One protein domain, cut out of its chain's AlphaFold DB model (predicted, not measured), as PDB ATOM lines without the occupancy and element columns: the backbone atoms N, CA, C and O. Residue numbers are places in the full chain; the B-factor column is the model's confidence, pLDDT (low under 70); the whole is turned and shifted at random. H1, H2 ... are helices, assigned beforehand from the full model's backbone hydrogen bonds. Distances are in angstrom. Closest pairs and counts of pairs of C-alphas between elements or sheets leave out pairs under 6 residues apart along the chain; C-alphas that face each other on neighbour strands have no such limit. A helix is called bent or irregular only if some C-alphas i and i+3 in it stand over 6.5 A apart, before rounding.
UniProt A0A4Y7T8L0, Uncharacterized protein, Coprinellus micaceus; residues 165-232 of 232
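AT A GLANCE: This is residues 165 to 232 of the 232 residues of an uncharacterized protein of Coprinellus micaceus (UniProt A0A4Y7T8L0). Three helices run up and down, loosely side by side at the corners of an open triangle: the longest, H2, turns back at one end into H3, while H1 lies near H2 on another side with a gap between them. The helices run along the longest axis, with the two links at its ends, and residues 183 to 190 stick out at one end. The printed part has 68 residues with three named helices, H1, H2 and H3 along the chain, no named strand, and the class all helix. It is only just compact, close to loose, with a radius of gyration of the C-alphas of 13.1 A, and is elongated, spanning 40 by 25 by 17 A.

HOW THE PARTS SIT: H2, residues 189 to 210, and H3, residues 215 to 229, form a helical hairpin, running opposite ways at a shallow tilt of 20 degrees. They touch with residues 206 to 210 of H2 and 217 to 221 of H3 alone; the closest C-alphas, those of His 210 and Arg 218, are 5.9 A apart. Their centres are 16.3 A apart. H1, residues 165 to 183, touches no helix but is near H2, with 16 pairs of C-alphas within 10 A and the closest at 8.2 A. H1 and H3 are apart. In H1 every O i to N i+4 pair is within hydrogen-bond range, against 16 of 18 in H2 and 7 of 11 in H3.

IN THESE COORDINATES: H2 measures 31.4 A from C-alpha 189 at (53.761, 31.039, -22.586) to C-alpha 210. H1 measures 27.6 A and begins with C-alpha 165 at (36.182, 17.051, -50.221). H3 measures 20.3 A and ends with C-alpha 229 at (57.520, 16.707, -39.151); it is irregular, but only just, with C-alphas 224 and 227 6.7 A apart.

THE WHOLE: The two C-alphas farthest apart, those of Ala 187 and Asp 214, are 40.4 A apart. The printed part has no cut, and both links are tight. Residues 183 to 190, of which 183 belongs to H1 and 189 to 190 to H2, stand free. The mean pLDDT of the printed part is 76.0; residue 165, residues 185 to 186, residue 224 and residues 228 to 232 are under 70.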
ATOM      1  N   SER A 165      34.846  16.445 -50.054       63.84
ATOM      2  CA  SER A 165      36.182  17.051 -50.221       63.84
ATOM      3  C   SER A 165      36.265  18.386 -49.466       63.84
ATOM      4  O   SER A 165      37.185  18.643 -48.689       63.84
ATOM      5  N   ASP A 166      35.173  19.143 -49.550       72.00
ATOM      6  CA  ASP A 166      34.909  20.408 -48.879       72.00
ATOM      7  C   ASP A 166      35.127  20.361 -47.357       72.00
ATOM      8  O   ASP A 166      35.574  21.335 -46.765       72.00
ATOM      9  N   THR A 167      34.848  19.235 -46.695       76.69
ATOM     10  CA  THR A 167      35.017  19.072 -45.239       76.69
ATOM     11  C   THR A 167      36.493  18.984 -44.857       76.69
ATOM     12  O   THR A 167      36.904  19.550 -43.840       76.69
ATOM     13  N   VAL A 168      37.301  18.306 -45.676       77.94
ATOM     14  CA  VAL A 168      38.752  18.215 -45.473       77.94
ATOM     15  C   VAL A 168      39.397  19.562 -45.785       77.94
ATOM     16  O   VAL A 168      40.189  20.061 -44.983       77.94
ATOM     17  N   GLU A 169      38.993  20.211 -46.878       79.44
ATOM     18  CA  GLU A 169      39.468  21.553 -47.222       79.44
ATOM     19  C   GLU A 169      39.125  22.588 -46.144       79.44
ATOM     20  O   GLU A 169      39.985  23.387 -45.759       79.44
ATOM     21  N   LEU A 170      37.910  22.544 -45.581       80.38
ATOM     22  CA  LEU A 170      37.504  23.443 -44.498       80.38
ATOM     23  C   LEU A 170      38.343  23.218 -43.234       80.38
ATOM     24  O   LEU A 170      38.765  24.183 -42.591       80.38
ATOM     25  N   ALA A 171      38.617  21.957 -42.884       79.19
ATOM     26  CA  ALA A 171      39.461  21.611 -41.741       79.19
ATOM     27  C   ALA A 171      40.906  22.103 -41.935       79.19
ATOM     28  O   ALA A 171      41.498  22.687 -41.021       79.19
ATOM     29  N   VAL A 172      41.449  21.942 -43.144       82.25
ATOM     30  CA  VAL A 172      42.782  22.429 -43.523       82.25
ATOM     31  C   VAL A 172      42.847  23.960 -43.498       82.25
ATOM     32  O   VAL A 172      43.820  24.530 -42.994       82.25
ATOM     33  N   LEU A 173      41.820  24.652 -43.993       83.69
ATOM     34  CA  LEU A 173      41.743  26.115 -43.963       83.69
ATOM     35  C   LEU A 173      41.643  26.656 -42.535       83.69
ATOM     36  O   LEU A 173      42.386  27.576 -42.185       83.69
ATOM     37  N   LEU A 174      40.794  26.062 -41.693       83.00
ATOM     38  CA  LEU A 174      40.694  26.414 -40.272       83.00
ATOM     39  C   LEU A 174      42.037  26.237 -39.559       83.00
ATOM     40  O   LEU A 174      42.446  27.108 -38.788       83.00
ATOM     41  N   TYR A 175      42.761  25.163 -39.872       81.69
ATOM     42  CA  TYR A 175      44.096  24.926 -39.332       81.69
ATOM     43  C   TYR A 175      45.115  25.977 -39.801       81.69
ATOM     44  O   TYR A 175      45.840  26.541 -38.980       81.69
ATOM     45  N   LYS A 176      45.134  26.319 -41.097       83.44
ATOM     46  CA  LYS A 176      46.005  27.378 -41.645       83.44
ATOM     47  C   LYS A 176      45.730  28.741 -41.007       83.44
ATOM     48  O   LYS A 176      46.673  29.478 -40.712       83.44
ATOM     49  N   VAL A 177      44.460  29.084 -40.784       83.88
ATOM     50  CA  VAL A 177      44.067  30.333 -40.113       83.88
ATOM     51  C   VAL A 177      44.526  30.329 -38.654       83.88
ATOM     52  O   VAL A 177      45.117  31.312 -38.204       83.88
ATOM     53  N   ALA A 178      44.344  29.216 -37.938       80.19
ATOM     54  CA  ALA A 178      44.832  29.067 -36.568       80.19
ATOM     55  C   ALA A 178      46.364  29.225 -36.479       80.19
ATOM     56  O   ALA A 178      46.857  29.947 -35.614       80.19
ATOM     57  N   LEU A 179      47.114  28.640 -37.419       80.31
ATOM     58  CA  LEU A 179      48.578  28.757 -37.510       80.31
ATOM     59  C   LEU A 179      49.067  30.176 -37.828       80.31
ATOM     60  O   LEU A 179      50.069  30.628 -37.273       80.31
ATOM     61  N   ARG A 180      48.380  30.897 -38.722       79.06
ATOM     62  CA  ARG A 180      48.726  32.293 -39.041       79.06
ATOM     63  C   ARG A 180      48.490  33.211 -37.847       79.06
ATOM     64  O   ARG A 180      49.349  34.035 -37.549       79.06
ATOM     65  N   ASN A 181      47.375  33.024 -37.145       73.75
ATOM     66  CA  ASN A 181      47.075  33.779 -35.929       73.75
ATOM     67  C   ASN A 181      48.036  33.417 -34.784       73.75
ATOM     68  O   ASN A 181      48.398  34.289 -34.003       73.75
ATOM     69  N   TRP A 182      48.522  32.172 -34.725       70.00
ATOM     70  CA  TRP A 182      49.535  31.747 -33.755       70.00
ATOM     71  C   TRP A 182      50.862  32.495 -33.895       70.00
ATOM     72  O   TRP A 182      51.403  32.952 -32.890       70.00
ATOM     73  N   ARG A 183      51.376  32.668 -35.123       70.94
ATOM     74  CA  ARG A 183      52.635  33.407 -35.343       70.94
ATOM     75  C   ARG A 183      52.577  34.850 -34.831       70.94
ATOM     76  O   ARG A 183      53.625  35.442 -34.608       70.94
ATOM     77  N   ALA A 184      51.380  35.402 -34.646       71.31
ATOM     78  CA  ALA A 184      51.190  36.743 -34.114       71.31
ATOM     79  C   ALA A 184      51.185  36.809 -32.571       71.31
ATOM     80  O   ALA A 184      51.354  37.901 -32.038       71.31
ATOM     81  N   ASP A 185      51.020  35.685 -31.856       64.50
ATOM     82  CA  ASP A 185      50.755  35.665 -30.401       64.50
ATOM     83  C   ASP A 185      51.759  34.817 -29.587       64.50
ATOM     84  O   ASP A 185      51.494  34.387 -28.464       64.50
ATOM     85  N   THR A 186      52.960  34.578 -30.124       65.88
ATOM     86  CA  THR A 186      54.003  33.748 -29.481       65.88
ATOM     87  C   THR A 186      54.587  34.340 -28.190       65.88
ATOM     88  O   THR A 186      55.457  33.724 -27.577       65.88
ATOM     89  N   ALA A 187      54.135  35.518 -27.757       79.50
ATOM     90  CA  ALA A 187      54.628  36.188 -26.557       79.50
ATOM     91  C   ALA A 187      54.050  35.619 -25.244       79.50
ATOM     92  O   ALA A 187      54.631  35.855 -24.185       79.50
ATOM     93  N   ASN A 188      52.939  34.867 -25.282       82.69
ATOM     94  CA  ASN A 188      52.311  34.322 -24.074       82.69
ATOM     95  C   ASN A 188      52.616  32.816 -23.872       82.69
ATOM     96  O   ASN A 188      52.090  31.977 -24.611       82.69
ATOM     97  N   PRO A 189      53.392  32.434 -22.839       78.75
ATOM     98  CA  PRO A 189      53.761  31.039 -22.586       78.75
ATOM     99  C   PRO A 189      52.575  30.141 -22.203       78.75
ATOM    100  O   PRO A 189      52.610  28.942 -22.481       78.75
ATOM    101  N   GLN A 190      51.501  30.690 -21.627       75.62
ATOM    102  CA  GLN A 190      50.322  29.901 -21.255       75.62
ATOM    103  C   GLN A 190      49.512  29.470 -22.490       75.62
ATOM    104  O   GLN A 190      49.002  28.351 -22.540       75.62
ATOM    105  N   ASN A 191      49.466  30.323 -23.522       79.88
ATOM    106  CA  ASN A 191      48.802  30.025 -24.796       79.88
ATOM    107  C   ASN A 191      49.542  28.933 -25.580       79.88
ATOM    108  O   ASN A 191      48.917  28.185 -26.331       79.88
ATOM    109  N   ARG A 192      50.858  28.793 -25.371       80.94
ATOM    110  CA  ARG A 192      51.686  27.789 -26.050       80.94
ATOM    111  C   ARG A 192      51.249  26.358 -25.728       80.94
ATOM    112  O   ARG A 192      51.044  25.578 -26.650       80.94
ATOM    113  N   LYS A 193      51.045  26.024 -24.449       80.88
ATOM    114  CA  LYS A 193      50.710  24.650 -24.030       80.88
ATOM    115  C   LYS A 193      49.332  24.206 -24.532       80.88
ATOM    116  O   LYS A 193      49.200  23.142 -25.122       80.88
ATOM    117  N   THR A 194      48.314  25.054 -24.374       78.75
ATOM    118  CA  THR A 194      46.955  24.772 -24.875       78.75
ATOM    119  C   THR A 194      46.923  24.602 -26.396       78.75
ATOM    120  O   THR A 194      46.100  23.860 -26.938       78.75
ATOM    121  N   LEU A 195      47.830  25.277 -27.099       74.50
ATOM    122  CA  LEU A 195      47.949  25.170 -28.540       74.50
ATOM    123  C   LEU A 195      48.716  23.920 -28.981       74.50
ATOM    124  O   LEU A 195      48.286  23.285 -29.938       74.50
ATOM    125  N   GLU A 196      49.789  23.538 -28.287       81.88
ATOM    126  CA  GLU A 196      50.472  22.255 -28.505       81.88
ATOM    127  C   GLU A 196      49.478  21.093 -28.331       81.88
ATOM    128  O   GLU A 196      49.366  20.239 -29.213       81.88
ATOM    129  N   ASP A 197      48.645  21.137 -27.287       80.69
ATOM    130  CA  ASP A 197      47.572  20.159 -27.066       80.69
ATOM    131  C   ASP A 197      46.543  20.152 -28.215       80.69
ATOM    132  O   ASP A 197      46.108  19.093 -28.679       80.69
ATOM    133  N   SER A 198      46.183  21.334 -28.726       79.94
ATOM    134  CA  SER A 198      45.254  21.478 -29.857       79.94
ATOM    135  C   SER A 198      45.862  20.974 -31.171       79.94
ATOM    136  O   SER A 198      45.181  20.309 -31.950       79.94
ATOM    137  N   ALA A 199      47.146  21.235 -31.416       81.56
ATOM    138  CA  ALA A 199      47.872  20.756 -32.587       81.56
ATOM    139  C   ALA A 199      48.010  19.229 -32.566       81.56
ATOM    140  O   ALA A 199      47.785  18.580 -33.588       81.56
ATOM    141  N   ILE A 200      48.289  18.639 -31.400       83.38
ATOM    142  CA  ILE A 200      48.305  17.182 -31.211       83.38
ATOM    143  C   ILE A 200      46.916  16.589 -31.483       83.38
ATOM    144  O   ILE A 200      46.809  15.576 -32.179       83.38
ATOM    145  N   ALA A 201      45.849  17.217 -30.981       80.25
ATOM    146  CA  ALA A 201      44.481  16.769 -31.230       80.25
ATOM    147  C   ALA A 201      44.125  16.817 -32.726       80.25
ATOM    148  O   ALA A 201      43.605  15.839 -33.262       80.25
ATOM    149  N   ILE A 202      44.464  17.906 -33.420       82.31
ATOM    150  CA  ILE A 202      44.228  18.050 -34.864       82.31
ATOM    151  C   ILE A 202      45.057  17.032 -35.651       82.31
ATOM    152  O   ILE A 202      44.525  16.376 -36.543       82.31
ATOM    153  N   ARG A 203      46.324  16.814 -35.281       82.00
ATOM    154  CA  ARG A 203      47.176  15.797 -35.911       82.00
ATOM    155  C   ARG A 203      46.581  14.398 -35.764       82.00
ATOM    156  O   ARG A 203      46.580  13.643 -36.727       82.00
ATOM    157  N   ARG A 204      46.022  14.060 -34.597       81.44
ATOM    158  CA  ARG A 204      45.314  12.784 -34.386       81.44
ATOM    159  C   ARG A 204      44.067  12.659 -35.253       81.44
ATOM    160  O   ARG A 204      43.812  11.580 -35.771       81.44
ATOM    161  N   VAL A 205      43.315  13.745 -35.430       83.12
ATOM    162  CA  VAL A 205      42.150  13.767 -36.324       83.12
ATOM    163  C   VAL A 205      42.589  13.529 -37.770       83.12
ATOM    164  O   VAL A 205      42.053  12.639 -38.419       83.12
ATOM    165  N   ILE A 206      43.610  14.247 -38.246       83.50
ATOM    166  CA  ILE A 206      44.151  14.091 -39.604       83.50
ATOM    167  C   ILE A 206      44.695  12.673 -39.823       83.50
ATOM    168  O   ILE A 206      44.388  12.061 -40.838       83.50
ATOM    169  N   LEU A 207      45.445  12.116 -38.868       82.25
ATOM    170  CA  LEU A 207      45.963  10.745 -38.956       82.25
ATOM    171  C   LEU A 207      44.847   9.691 -38.912       82.25
ATOM    172  O   LEU A 207      44.934   8.685 -39.607       82.25
ATOM    173  N   GLY A 208      43.780   9.932 -38.146       84.69
ATOM    174  CA  GLY A 208      42.582   9.092 -38.182       84.69
ATOM    175  C   GLY A 208      41.920   9.111 -39.560       84.69
ATOM    176  O   GLY A 208      41.586   8.058 -40.094       84.69
ATOM    177  N   TYR A 209      41.817  10.286 -40.188       78.62
ATOM    178  CA  TYR A 209      41.322  10.397 -41.562       78.62
ATOM    179  C   TYR A 209      42.280   9.796 -42.594       78.62
ATOM    180  O   TYR A 209      41.812   9.191 -43.545       78.62
ATOM    181  N   HIS A 210      43.598   9.857 -42.386       74.31
ATOM    182  CA  HIS A 210      44.586   9.227 -43.268       74.31
ATOM    183  C   HIS A 210      44.382   7.710 -43.391       74.31
ATOM    184  O   HIS A 210      44.620   7.142 -44.449       74.31
ATOM    185  N   THR A 211      43.915   7.040 -42.331       76.38
ATOM    186  CA  THR A 211      43.574   5.604 -42.401       76.38
ATOM    187  C   THR A 211      42.275   5.308 -43.154       76.38
ATOM    188  O   THR A 211      42.007   4.154 -43.469       76.38
ATOM    189  N   LEU A 212      41.477   6.340 -43.437       71.38
ATOM    190  CA  LEU A 212      40.188   6.256 -44.125       71.38
ATOM    191  C   LEU A 212      40.245   6.799 -45.562       71.38
ATOM    192  O   LEU A 212      39.238   6.737 -46.260       71.38
ATOM    193  N   LEU A 213      41.382   7.361 -45.977       74.31
ATOM    194  CA  LEU A 213      41.588   7.919 -47.307       74.31
ATOM    195  C   LEU A 213      42.210   6.870 -48.240       74.31
ATOM    196  O   LEU A 213      43.125   6.135 -47.851       74.31
ATOM    197  N   ASP A 214      41.733   6.841 -49.482       77.25
ATOM    198  CA  ASP A 214      42.328   6.064 -50.574       77.25
ATOM    199  C   ASP A 214      43.774   6.525 -50.854       77.25
ATOM    200  O   ASP A 214      44.224   7.540 -50.311       77.25
ATOM    201  N   ASP A 215      44.539   5.772 -51.656       75.75
ATOM    202  CA  ASP A 215      45.961   6.063 -51.929       75.75
ATOM    203  C   ASP A 215      46.199   7.525 -52.373       75.75
ATOM    204  O   ASP A 215      47.093   8.180 -51.839       75.75
ATOM    205  N   ASP A 216      45.314   8.094 -53.199       70.56
ATOM    206  CA  ASP A 216      45.392   9.497 -53.646       70.56
ATOM    207  C   ASP A 216      45.235  10.516 -52.499       70.56
ATOM    208  O   ASP A 216      45.851  11.584 -52.489       70.56
ATOM    209  N   GLY A 217      44.412  10.205 -51.493       70.62
ATOM    210  CA  GLY A 217      44.215  11.080 -50.336       70.62
ATOM    211  C   GLY A 217      45.377  11.022 -49.340       70.62
ATOM    212  O   GLY A 217      45.587  11.971 -48.578       70.62
ATOM    213  N   ARG A 218      46.155   9.935 -49.352       72.94
ATOM    214  CA  ARG A 218      47.330   9.774 -48.486       72.94
ATOM    215  C   ARG A 218      48.483  10.669 -48.920       72.94
ATOM    216  O   ARG A 218      49.104  11.277 -48.050       72.94
ATOM    217  N   ASP A 219      48.699  10.844 -50.219       74.69
ATOM    218  CA  ASP A 219      49.748  11.729 -50.739       74.69
ATOM    219  C   ASP A 219      49.505  13.198 -50.361       74.69
ATOM    220  O   ASP A 219      50.418  13.879 -49.889       74.69
ATOM    221  N   VAL A 220      48.253  13.664 -50.439       70.50
ATOM    222  CA  VAL A 220      47.874  15.031 -50.035       70.50
ATOM    223  C   VAL A 220      48.126  15.258 -48.543       70.50
ATOM    224  O   VAL A 220      48.632  16.306 -48.131       70.50
ATOM    225  N   VAL A 221      47.789  14.277 -47.702       74.50
ATOM    226  CA  VAL A 221      48.028  14.381 -46.259       74.50
ATOM    227  C   VAL A 221      49.523  14.263 -45.935       74.50
ATOM    228  O   VAL A 221      49.999  14.977 -45.051       74.50
ATOM    229  N   ALA A 222      50.280  13.428 -46.647       75.88
ATOM    230  CA  ALA A 222      51.727  13.300 -46.483       75.88
ATOM    231  C   ALA A 222      52.459  14.599 -46.858       75.88
ATOM    232  O   ALA A 222      53.286  15.083 -46.080       75.88
ATOM    233  N   GLU A 223      52.095  15.224 -47.980       77.69
ATOM    234  CA  GLU A 223      52.612  16.536 -48.384       77.69
ATOM    235  C   GLU A 223      52.305  17.606 -47.325       77.69
ATOM    236  O   GLU A 223      53.148  18.450 -47.012       77.69
ATOM    237  N   PHE A 224      51.131  17.528 -46.694       68.75
ATOM    238  CA  PHE A 224      50.730  18.455 -45.638       68.75
ATOM    239  C   PHE A 224      51.449  18.224 -44.300       68.75
ATOM    240  O   PHE A 224      51.707  19.173 -43.553       68.75
ATOM    241  N   LEU A 225      51.759  16.969 -43.969       74.31
ATOM    242  CA  LEU A 225      52.425  16.599 -42.720       74.31
ATOM    243  C   LEU A 225      53.950  16.752 -42.793       74.31
ATOM    244  O   LEU A 225      54.565  17.006 -41.757       74.31
ATOM    245  N   ASN A 226      54.561  16.662 -43.976       79.06
ATOM    246  CA  ASN A 226      56.014  16.772 -44.155       79.06
ATOM    247  C   ASN A 226      56.634  18.047 -43.538       79.06
ATOM    248  O   ASN A 226      57.597  17.924 -42.776       79.06
ATOM    249  N   PRO A 227      56.081  19.261 -43.744       70.56
ATOM    250  CA  PRO A 227      56.610  20.479 -43.125       70.56
ATOM    251  C   PRO A 227      56.480  20.496 -41.598       70.56
ATOM    252  O   PRO A 227      57.290  21.120 -40.920       70.56
ATOM    253  N   LEU A 228      55.454  19.828 -41.055       61.72
ATOM    254  CA  LEU A 228      55.208  19.743 -39.610       61.72
ATOM    255  C   LEU A 228      56.139  18.738 -38.929       61.72
ATOM    256  O   LEU A 228      56.472  18.903 -37.760       61.72
ATOM    257  N   VAL A 229      56.542  17.685 -39.643       65.00
ATOM    258  CA  VAL A 229      57.520  16.707 -39.151       65.00
ATOM    259  C   VAL A 229      58.933  17.291 -39.184       65.00
ATOM    260  O   VAL A 229      59.695  17.050 -38.257       65.00
ATOM    261  N   ALA A 230      59.257  18.106 -40.192       67.94
ATOM    262  CA  ALA A 230      60.565  18.751 -40.328       67.94
ATOM    263  C   ALA A 230      60.826  19.892 -39.320       67.94
ATOM    264  O   ALA A 230      61.952  20.376 -39.238       67.94
ATOM    265  N   SER A 231      59.807  20.356 -38.586       53.38
ATOM    266  CA  SER A 231      59.932  21.454 -37.617       53.38
ATOM    267  C   SER A 231      60.112  21.011 -36.158       53.38
ATOM    268  O   SER A 231      60.098  21.871 -35.277       53.38
ATOM    269  N   ASN A 232      60.212  19.704 -35.901       46.84
ATOM    270  CA  ASN A 232      60.570  19.127 -34.598       46.84
ATOM    271  C   ASN A 232      62.054  18.765 -34.571       46.84
ATOM    272  O   ASN A 232      62.651  18.906 -33.484       46.84
TER     273      ASN A 232